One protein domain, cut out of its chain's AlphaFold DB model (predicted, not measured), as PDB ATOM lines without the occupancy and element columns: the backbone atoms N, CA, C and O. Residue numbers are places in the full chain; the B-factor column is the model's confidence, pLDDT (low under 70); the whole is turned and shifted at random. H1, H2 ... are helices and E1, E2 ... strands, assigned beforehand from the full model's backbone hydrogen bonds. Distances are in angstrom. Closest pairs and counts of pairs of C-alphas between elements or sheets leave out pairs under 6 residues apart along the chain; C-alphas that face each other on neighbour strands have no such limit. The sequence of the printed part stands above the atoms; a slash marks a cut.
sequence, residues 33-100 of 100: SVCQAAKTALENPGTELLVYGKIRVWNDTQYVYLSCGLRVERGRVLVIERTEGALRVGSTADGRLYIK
ATOM      1  N   SER A  33     208.793 -66.875  26.779       84.56
ATOM      2  CA  SER A  33     209.596 -65.790  27.359       84.56
ATOM      3  C   SER A  33     209.912 -64.677  26.356       84.56
ATOM      4  O   SER A  33     209.744 -63.502  26.670       84.56
ATOM      5  N   VAL A  34     210.312 -65.039  25.132       87.81
ATOM      6  CA  VAL A  34     210.680 -64.081  24.075       87.81
ATOM      7  C   VAL A  34     209.471 -63.268  23.631       87.81
ATOM      8  O   VAL A  34     209.572 -62.069  23.394       87.81
ATOM      9  N   CYS A  35     208.304 -63.900  23.570       88.38
ATOM     10  CA  CYS A  35     207.089 -63.217  23.150       88.38
ATOM     11  C   CYS A  35     206.470 -62.352  24.224       88.38
ATOM     12  O   CYS A  35     205.962 -61.277  23.914       88.38
ATOM     13  N   GLN A  36     206.551 -62.781  25.479       89.75
ATOM     14  CA  GLN A  36     206.172 -61.922  26.582       89.75
ATOM     15  C   GLN A  36     207.086 -60.698  26.639       89.75
ATOM     16  O   GLN A  36     206.581 -59.586  26.728       89.75
ATOM     17  N   ALA A  37     208.396 -60.879  26.448       91.50
ATOM     18  CA  ALA A  37     209.330 -59.766  26.352       91.50
ATOM     19  C   ALA A  37     209.018 -58.829  25.175       91.50
ATOM     20  O   ALA A  37     208.972 -57.618  25.362       91.50
ATOM     21  N   ALA A  38     208.723 -59.368  23.987       90.38
ATOM     22  CA  ALA A  38     208.365 -58.560  22.819       90.38
ATOM     23  C   ALA A  38     207.070 -57.767  23.040       90.38
ATOM     24  O   ALA A  38     206.986 -56.597  22.671       90.38
ATOM     25  N   LYS A  39     206.072 -58.384  23.679       91.31
ATOM     26  CA  LYS A  39     204.818 -57.722  24.040       91.31
ATOM     27  C   LYS A  39     205.051 -56.612  25.065       91.31
ATOM     28  O   LYS A  39     204.628 -55.486  24.833       91.31
ATOM     29  N   THR A  40     205.778 -56.899  26.145       92.25
ATOM     30  CA  THR A  40     206.109 -55.909  27.178       92.25
ATOM     31  C   THR A  40     206.916 -54.745  26.608       92.25
ATOM     32  O   THR A  40     206.628 -53.598  26.948       92.25
ATOM     33  N   ALA A  41     207.858 -55.017  25.702       92.81
ATOM     34  CA  ALA A  41     208.627 -53.993  25.008       92.81
ATOM     35  C   ALA A  41     207.740 -53.093  24.133       92.81
ATOM     36  O   ALA A  41     207.924 -51.880  24.104       92.81
ATOM     37  N   LEU A  42     206.753 -53.656  23.435       90.44
ATOM     38  CA  LEU A  42     205.814 -52.877  22.620       90.44
ATOM     39  C   LEU A  42     204.827 -52.045  23.448       90.44
ATOM     40  O   LEU A  42     204.400 -50.991  22.974       90.44
ATOM     41  N   GLU A  43     204.452 -52.523  24.637       92.06
ATOM     42  CA  GLU A  43     203.576 -51.820  25.584       92.06
ATOM     43  C   GLU A  43     204.316 -50.706  26.342       92.06
ATOM     44  O   GLU A  43     203.719 -49.677  26.644       92.06
ATOM     45  N   ASN A  44     205.614 -50.886  26.607       92.62
ATOM     46  CA  ASN A  44     206.450 -49.938  27.343       92.62
ATOM     47  C   ASN A  44     207.623 -49.466  26.461       92.62
ATOM     48  O   ASN A  44     208.684 -50.104  26.468       92.62
ATOM     49  N   PRO A  45     207.459 -48.377  25.685       90.56
ATOM     50  CA  PRO A  45     208.514 -47.865  24.814       90.56
ATOM     51  C   PRO A  45     209.784 -47.523  25.608       90.56
ATOM     52  O   PRO A  45     209.714 -46.892  26.659       90.56
ATOM     53  N   GLY A  46     210.948 -47.937  25.101       90.06
ATOM     54  CA  GLY A  46     212.248 -47.701  25.743       90.06
ATOM     55  C   GLY A  46     212.699 -48.794  26.717       90.06
ATOM     56  O   GLY A  46     213.723 -48.628  27.376       90.06
ATOM     57  N   THR A  47     211.964 -49.903  26.822       91.50
ATOM     58  CA  THR A  47     212.358 -51.045  27.662       91.50
ATOM     59  C   THR A  47     213.170 -52.074  26.874       91.50
ATOM     60  O   THR A  47     212.940 -52.284  25.685       91.50
ATOM     61  N   GLU A  48     214.126 -52.725  27.543       94.12
ATOM     62  CA  GLU A  48     214.921 -53.837  27.008       94.12
ATOM     63  C   GLU A  48     214.904 -54.997  28.010       94.12
ATOM     64  O   GLU A  48     215.092 -54.804  29.212       94.12
ATOM     65  N   LEU A  49     214.669 -56.207  27.510       93.88
ATOM     66  CA  LEU A  49     214.607 -57.440  28.281       93.88
ATOM     67  C   LEU A  49     215.557 -58.463  27.663       93.88
ATOM     68  O   LEU A  49     215.469 -58.780  26.475       93.88
ATOM     69  N   LEU A  50     216.453 -59.011  28.482       94.62
ATOM     70  CA  LEU A  50     217.316 -60.118  28.086       94.62
ATOM     71  C   LEU A  50     216.610 -61.442  28.384       94.62
ATOM     72  O   LEU A  50     216.321 -61.757  29.538       94.62
ATOM     73  N   VAL A  51     216.347 -62.230  27.347       93.00
ATOM     74  CA  VAL A  51     215.612 -63.493  27.439       93.00
ATOM     75  C   VAL A  51     216.303 -64.574  26.625       93.00
ATOM     76  O   VAL A  51     216.697 -64.356  25.485       93.00
ATOM     77  N   TYR A  52     216.437 -65.768  27.198       90.62
ATOM     78  CA  TYR A  52     216.925 -66.919  26.448       90.62
ATOM     79  C   TYR A  52     215.764 -67.618  25.751       90.62
ATOM     80  O   TYR A  52     214.728 -67.889  26.371       90.62
ATOM     81  N   GLY A  53     215.929 -67.917  24.469       88.94
ATOM     82  CA  GLY A  53     214.881 -68.572  23.720       88.94
ATOM     83  C   GLY A  53     215.112 -68.667  22.225       88.94
ATOM     84  O   GLY A  53     216.169 -68.332  21.708       88.94
ATOM     85  N   LYS A  54     214.088 -69.152  21.534       89.12
ATOM     86  CA  LYS A  54     213.998 -69.254  20.085       89.12
ATOM     87  C   LYS A  54     212.668 -68.695  19.604       89.12
ATOM     88  O   LYS A  54     211.626 -68.925  20.221       89.12
ATOM     89  N   ILE A  55     212.700 -67.985  18.485       90.00
ATOM     90  CA  ILE A  55     211.537 -67.392  17.845       90.00
ATOM     91  C   ILE A  55     211.627 -67.539  16.333       90.00
ATOM     92  O   ILE A  55     212.694 -67.394  15.751       90.00
ATOM     93  N   ARG A  56     210.516 -67.859  15.673       88.00
ATOM     94  CA  ARG A  56     210.425 -67.751  14.216       88.00
ATOM     95  C   ARG A  56     209.704 -66.469  13.861       88.00
ATOM     96  O   ARG A  56     208.793 -66.036  14.567       88.00
ATOM     97  N   VAL A  57     210.147 -65.883  12.760       88.88
ATOM     98  CA  VAL A  57     209.639 -64.620  12.249       88.88
ATOM     99  C   VAL A  57     209.222 -64.840  10.807       88.88
ATOM    100  O   VAL A  57     209.993 -65.388  10.019       88.88
ATOM    101  N   TRP A  58     208.013 -64.413  10.467       89.00
ATOM    102  CA  TRP A  58     207.528 -64.356   9.094       89.00
ATOM    103  C   TRP A  58     207.140 -62.929   8.772       89.00
ATOM    104  O   TRP A  58     206.503 -62.253   9.574       89.00
ATOM    105  N   ASN A  59     207.511 -62.476   7.584       90.38
ATOM    106  CA  ASN A  59     207.247 -61.116   7.151       90.38
ATOM    107  C   ASN A  59     206.225 -61.140   6.022       90.38
ATOM    108  O   ASN A  59     206.364 -61.906   5.072       90.38
ATOM    109  N   ASP A  60     205.245 -60.257   6.123       88.25
ATOM    110  CA  ASP A  60     204.327 -59.892   5.054       88.25
ATOM    111  C   ASP A  60     204.657 -58.457   4.582       88.25
ATOM    112  O   ASP A  60     205.597 -57.797   5.048       88.25
ATOM    113  N   THR A  61     203.891 -57.955   3.624       87.12
ATOM    114  CA  THR A  61     203.942 -56.588   3.106       87.12
ATOM    115  C   THR A  61     203.702 -55.545   4.199       87.12
ATOM    116  O   THR A  61     204.399 -54.533   4.230       87.12
ATOM    117  N   GLN A  62     202.783 -55.808   5.133       90.44
ATOM    118  CA  GLN A  62     202.385 -54.851   6.175       90.44
ATOM    119  C   GLN A  62     202.840 -55.232   7.592       90.44
ATOM    120  O   GLN A  62     203.055 -54.348   8.427       90.44
ATOM    121  N   TYR A  63     203.019 -56.525   7.871       92.31
ATOM    122  CA  TYR A  63     203.229 -57.031   9.230       92.31
ATOM    123  C   TYR A  63     204.432 -57.965   9.339       92.31
ATOM    124  O   TYR A  63     204.801 -58.662   8.396       92.31
ATOM    125  N   VAL A  64     205.008 -57.998  10.532       91.19
ATOM    126  CA  VAL A  64     205.966 -58.987  11.007       91.19
ATOM    127  C   VAL A  64     205.242 -59.871  12.016       91.19
ATOM    128  O   VAL A  64     204.717 -59.390  13.022       91.19
ATOM    129  N   TYR A  65     205.190 -61.165  11.733       90.12
ATOM    130  CA  TYR A  65     204.554 -62.181  12.553       90.12
ATOM    131  C   TYR A  65     205.606 -62.965  13.319       90.12
ATOM    132  O   TYR A  65     206.537 -63.524  12.743       90.12
ATOM    133  N   LEU A  66     205.423 -63.043  14.628       89.00
ATOM    134  CA  LEU A  66     206.227 -63.850  15.530       89.00
ATOM    135  C   LEU A  66     205.479 -65.160  15.813       89.00
ATOM    136  O   LEU A  66     204.257 -65.164  15.966       89.00
ATOM    137  N   SER A  67     206.194 -66.278  15.940       85.31
ATOM    138  CA  SER A  67     205.623 -67.632  16.131       85.31
ATOM    139  C   SER A  67     204.779 -67.879  17.368       85.31
ATOM    140  O   SER A  67     204.182 -68.940  17.498       85.31
ATOM    141  N   CYS A  68     204.653 -66.893  18.240       83.75
ATOM    142  CA  CYS A  68     203.712 -66.895  19.353       83.75
ATOM    143  C   CYS A  68     202.367 -66.230  19.037       83.75
ATOM    144  O   CYS A  68     201.590 -65.984  19.954       83.75
ATOM    145  N   GLY A  69     202.106 -65.881  17.774       83.62
ATOM    146  CA  GLY A  69     200.878 -65.196  17.362       83.62
ATOM    147  C   GLY A  69     200.909 -63.677  17.553       83.62
ATOM    148  O   GLY A  69     199.886 -63.020  17.373       83.62
ATOM    149  N   LEU A  70     202.068 -63.097  17.891       87.50
ATOM    150  CA  LEU A  70     202.220 -61.647  17.978       87.50
ATOM    151  C   LEU A  70     202.440 -61.070  16.574       87.50
ATOM    152  O   LEU A  70     203.427 -61.394  15.911       87.50
ATOM    153  N   ARG A  71     201.519 -60.207  16.132       90.75
ATOM    154  CA  ARG A  71     201.679 -59.400  14.916       90.75
ATOM    155  C   ARG A  71     202.197 -58.014  15.278       90.75
ATOM    156  O   ARG A  71     201.682 -57.384  16.201       90.75
ATOM    157  N   VAL A  72     203.168 -57.525  14.523       91.00
ATOM    158  CA  VAL A  72     203.741 -56.187  14.685       91.00
ATOM    159  C   VAL A  72     203.731 -55.502  13.328       91.00
ATOM    160  O   VAL A  72     204.087 -56.114  12.326       91.00
ATOM    161  N   GLU A  73     203.301 -54.247  13.258       92.50
ATOM    162  CA  GLU A  73     203.391 -53.476  12.015       92.50
ATOM    163  C   GLU A  73     204.849 -53.322  11.593       92.50
ATOM    164  O   GLU A  73     205.720 -53.039  12.418       92.50
ATOM    165  N   ARG A  74     205.129 -53.454  10.297       89.12
ATOM    166  CA  ARG A  74     206.501 -53.413   9.783       89.12
ATOM    167  C   ARG A  74     207.205 -52.082  10.071       89.12
ATOM    168  O   ARG A  74     208.397 -52.081  10.351       89.12
ATOM    169  N   GLY A  75     206.468 -50.967  10.093       89.50
ATOM    170  CA  GLY A  75     206.993 -49.652  10.495       89.50
ATOM    171  C   GLY A  75     207.350 -49.542  11.985       89.50
ATOM    172  O   GLY A  75     208.134 -48.679  12.375       89.50
ATOM    173  N   ARG A  76     206.820 -50.447  12.816       90.88
ATOM    174  CA  ARG A  76     207.122 -50.569  14.248       90.88
ATOM    175  C   ARG A  76     208.195 -51.615  14.544       90.88
ATOM    176  O   ARG A  76     208.406 -51.937  15.707       90.88
ATOM    177  N   VAL A  77     208.893 -52.134  13.537       92.38
ATOM    178  CA  VAL A  77     210.053 -53.013  13.721       92.38
ATOM    179  C   VAL A  77     211.294 -52.278  13.236       92.38
ATOM    180  O   VAL A  77     211.372 -51.870  12.082       92.38
ATOM    181  N   LEU A  78     212.260 -52.090  14.131       92.81
ATOM    182  CA  LEU A  78     213.550 -51.497  13.810       92.81
ATOM    183  C   LEU A  78     214.469 -52.535  13.160       92.81
ATOM    184  O   LEU A  78     214.947 -52.321  12.050       92.81
ATOM    185  N   VAL A  79     214.734 -53.647  13.854       92.50
ATOM    186  CA  VAL A  79     215.647 -54.697  13.379       92.50
ATOM    187  C   VAL A  79     215.429 -56.010  14.132       92.50
ATOM    188  O   VAL A  79     215.111 -56.008  15.319       92.50
ATOM    189  N   ILE A  80     215.620 -57.140  13.452       92.06
ATOM    190  CA  ILE A  80     215.681 -58.475  14.062       92.06
ATOM    191  C   ILE A  80     216.973 -59.130  13.564       92.06
ATOM    192  O   ILE A  80     217.047 -59.537  12.407       92.06
ATOM    193  N   GLU A  81     217.999 -59.173  14.414       92.00
ATOM    194  CA  GLU A  81     219.338 -59.685  14.079       92.00
ATOM    195  C   GLU A  81     219.490 -61.168  14.438       92.00
ATOM    196  O   GLU A  81     220.130 -61.924  13.708       92.00
ATOM    197  N   ARG A  82     218.885 -61.596  15.553       88.06
ATOM    198  CA  ARG A  82     218.925 -62.983  16.030       88.06
ATOM    199  C   ARG A  82     217.538 -63.508  16.347       88.06
ATOM    200  O   ARG A  82     216.630 -62.776  16.732       88.06
ATOM    201  N   THR A  83     217.396 -64.817  16.189       88.94
ATOM    202  CA  THR A  83     216.142 -65.546  16.392       88.94
ATOM    203  C   THR A  83     216.286 -66.703  17.375       88.94
ATOM    204  O   THR A  83     215.294 -67.347  17.703       88.94
ATOM    205  N   GLU A  84     217.490 -66.968  17.883       91.00
ATOM    206  CA  GLU A  84     217.739 -67.989  18.898       91.00
ATOM    207  C   GLU A  84     218.920 -67.648  19.818       91.00
ATOM    208  O   GLU A  84     219.819 -66.892  19.446       91.00
ATOM    209  N   GLY A  85     218.911 -68.222  21.023       91.12
ATOM    210  CA  GLY A  85     219.931 -68.029  22.051       91.12
ATOM    211  C   GLY A  85     219.533 -66.971  23.080       91.12
ATOM    212  O   GLY A  85     218.364 -66.850  23.437       91.12
ATOM    213  N   ALA A  86     220.513 -66.223  23.591       92.56
ATOM    214  CA  ALA A  86     220.263 -65.079  24.464       92.56
ATOM    215  C   ALA A  86     219.875 -63.863  23.611       92.56
ATOM    216  O   ALA A  86     220.734 -63.282  22.950       92.56
ATOM    217  N   LEU A  87     218.589 -63.517  23.627       92.62
ATOM    218  CA  LEU A  87     217.993 -62.445  22.841       92.62
ATOM    219  C   LEU A  87     217.779 -61.202  23.707       92.62
ATOM    220  O   LEU A  87     217.196 -61.281  24.790       92.62
ATOM    221  N   ARG A  88     218.207 -60.042  23.215       94.69
ATOM    222  CA  ARG A  88     217.829 -58.730  23.750       94.69
ATOM    223  C   ARG A  88     216.607 -58.247  22.999       94.69
ATOM    224  O   ARG A  88     216.699 -57.855  21.837       94.69
ATOM    225  N   VAL A  89     215.463 -58.317  23.660       94.12
ATOM    226  CA  VAL A  89     214.174 -57.918  23.109       94.12
ATOM    227  C   VAL A  89     213.790 -56.592  23.734       94.12
ATOM    228  O   VAL A  89     213.570 -56.517  24.940       94.12
ATOM    229  N   GLY A  90     213.708 -55.544  22.926       94.12
ATOM    230  CA  GLY A  90     213.407 -54.217  23.435       94.12
ATOM    231  C   GLY A  90     212.690 -53.341  22.430       94.12
ATOM    232  O   GLY A  90     212.455 -53.725  21.285       94.12
ATOM    233  N   SER A  91     212.316 -52.149  22.868       94.31
ATOM    234  CA  SER A  91     211.727 -51.129  22.015       94.31
ATOM    235  C   SER A  91     212.478 -49.815  22.149       94.31
ATOM    236  O   SER A  91     213.037 -49.471  23.188       94.31
ATOM    237  N   THR A  92     212.525 -49.074  21.051       92.88
ATOM    238  CA  THR A  92     213.016 -47.694  21.044       92.88
ATOM    239  C   THR A  92     212.029 -46.767  21.756       92.88
ATOM    240  O   THR A  92     210.866 -47.126  21.955       92.88
ATOM    241  N   ALA A  93     212.466 -45.548  22.088       90.25
ATOM    242  CA  ALA A  93     211.584 -44.503  22.619       90.25
ATOM    243  C   ALA A  93     210.399 -44.193  21.678       90.25
ATOM    244  O   ALA A  93     209.307 -43.886  22.143       90.25
ATOM    245  N   ASP A  94     210.585 -44.381  20.366       89.75
ATOM    246  CA  ASP A  94     209.541 -44.230  19.344       89.75
ATOM    247  C   ASP A  94     208.587 -45.443  19.257       89.75
ATOM    248  O   ASP A  94     207.742 -45.518  18.366       89.75
ATOM    249  N   GLY A  95     208.750 -46.453  20.118       89.31
ATOM    250  CA  GLY A  95     207.902 -47.647  20.143       89.31
ATOM    251  C   GLY A  95     208.172 -48.655  19.021       89.31
ATOM    252  O   GLY A  95     207.291 -49.468  18.714       89.31
ATOM    253  N   ARG A  96     209.370 -48.612  18.410       93.88
ATOM    254  CA  ARG A  96     209.829 -49.606  17.420       93.88
ATOM    255  C   ARG A  96     210.575 -50.753  18.096       93.88
ATOM    256  O   ARG A  96     211.549 -50.497  18.799       93.88
ATOM    257  N   LEU A  97     210.143 -51.986  17.852       93.56
ATOM    258  CA  LEU A  97     210.700 -53.228  18.384       93.56
ATOM    259  C   LEU A  97     212.056 -53.555  17.746       93.56
ATOM    260  O   LEU A  97     212.203 -53.469  16.527       93.56
ATOM    261  N   TYR A  98     213.015 -54.005  18.546       93.94
ATOM    262  CA  TYR A  98     214.233 -54.649  18.072       93.94
ATOM    263  C   TYR A  98     214.500 -55.954  18.823       93.94
ATOM    264  O   TYR A  98     214.146 -56.101  19.994       93.94
ATOM    265  N   ILE A  99     215.128 -56.904  18.131       93.00
ATOM    266  CA  ILE A  99     215.570 -58.178  18.700       93.00
ATOM    267  C   ILE A  99     217.014 -58.415  18.260       93.00
ATOM    268  O   ILE A  99     217.283 -58.479  17.059       93.00
ATOM    269  N   LYS A 100     217.931 -58.531  19.220       93.06
ATOM    270  CA  LYS A 100     219.365 -58.756  18.979       93.06
ATOM    271  C   LYS A 100     219.887 -60.004  19.658       93.06
ATOM    272  O   LYS A 100     219.365 -60.335  20.742       93.06
TER     273      LYS A 100
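Overview. This is residues 33 to 100 of the 100 residues of an uncharacterized protein of Pyrobaculum oguniense (strain DSM 13380 / JCM 10595 / TE7) (UniProt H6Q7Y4). One helix, H1, packs over one face of a twisted sheet of four strands, E1, E6, E7 and E5, and a small second sheet, the meander E2, E3 and E4, sits on that helix's side past the E5 end, with E4 near the first residues of H1. The long strands E1 and E6 run alongside the helix, while E6 bends by 56 degrees at residue 87. The 68 printed residues hold one named helix and seven named strands, in the order H1 E1 E2 E3 E4 E5 E6 E7; the larger sheet runs E1, E6, E7, E5 and is mixed, the smaller runs E2, E3, E4 and is antiparallel throughout. The class is mixed, helices and strands, and the whole is compact, with a radius of gyration of the C-alphas of 10.5 A and spans of 28 by 25 by 18 A.

Arrangement. Start with H1, residues 33 to 43, in whose backbone every O i to N i+4 pair is within hydrogen-bond range. Next look at E1, residues 48 to 54, whose antiparallel neighbour is E6, residues 84 to 91: N 51 and O 87 are 2.9 A apart. H1 is on their sheet at a height of 7.7 A, over E6 and along the strands, at 6 degrees on the local plane; this makes two layers, a helix on one face of a sheet. The closest C-alphas of H1 and E6 are those of Ala 41 and Gly 90, 5.0 A apart. Go on to E2, residues 57 to 59, E3, residues 63 to 66, and E4, residues 70 to 73, a meander, each strand the antiparallel neighbour of the one before. In the hairpin E2 and E3, N 65 and O 58 are 2.8 A apart; in the hairpin E3 and E4, N 64 and O 72 are 2.8 A apart. The closest C-alphas of H1 and E4 are those of Cys 35 and Leu 70, 7.3 A apart. E5, residues 77 to 80, is an edge strand and is parallel to E7, residues 97 to 99, with N 78 and O 97 at 2.8 A. E6 and E7 form a hairpin, with N 98 and O 90 at 2.8 A.

Along the chain. Find C-alpha 33 at (209.596, -65.790, 27.359); from there H1 runs 15.3 A to C-alpha 43. E1 covers 16.9 A from C-alpha 48 at (214.921, -53.837, 27.008), and E6 covers 18.2 A. E7 ends at C-alpha 99, at (215.570, -58.178, 18.700).

Size, cuts and confidence. The C-alphas farthest apart are those of Tyr 52 and Thr 61, at 28.6 A. The printed part has no cut, and each link between named elements is tight. The mean pLDDT of the printed part is 90.8, and no printed residue is under 70.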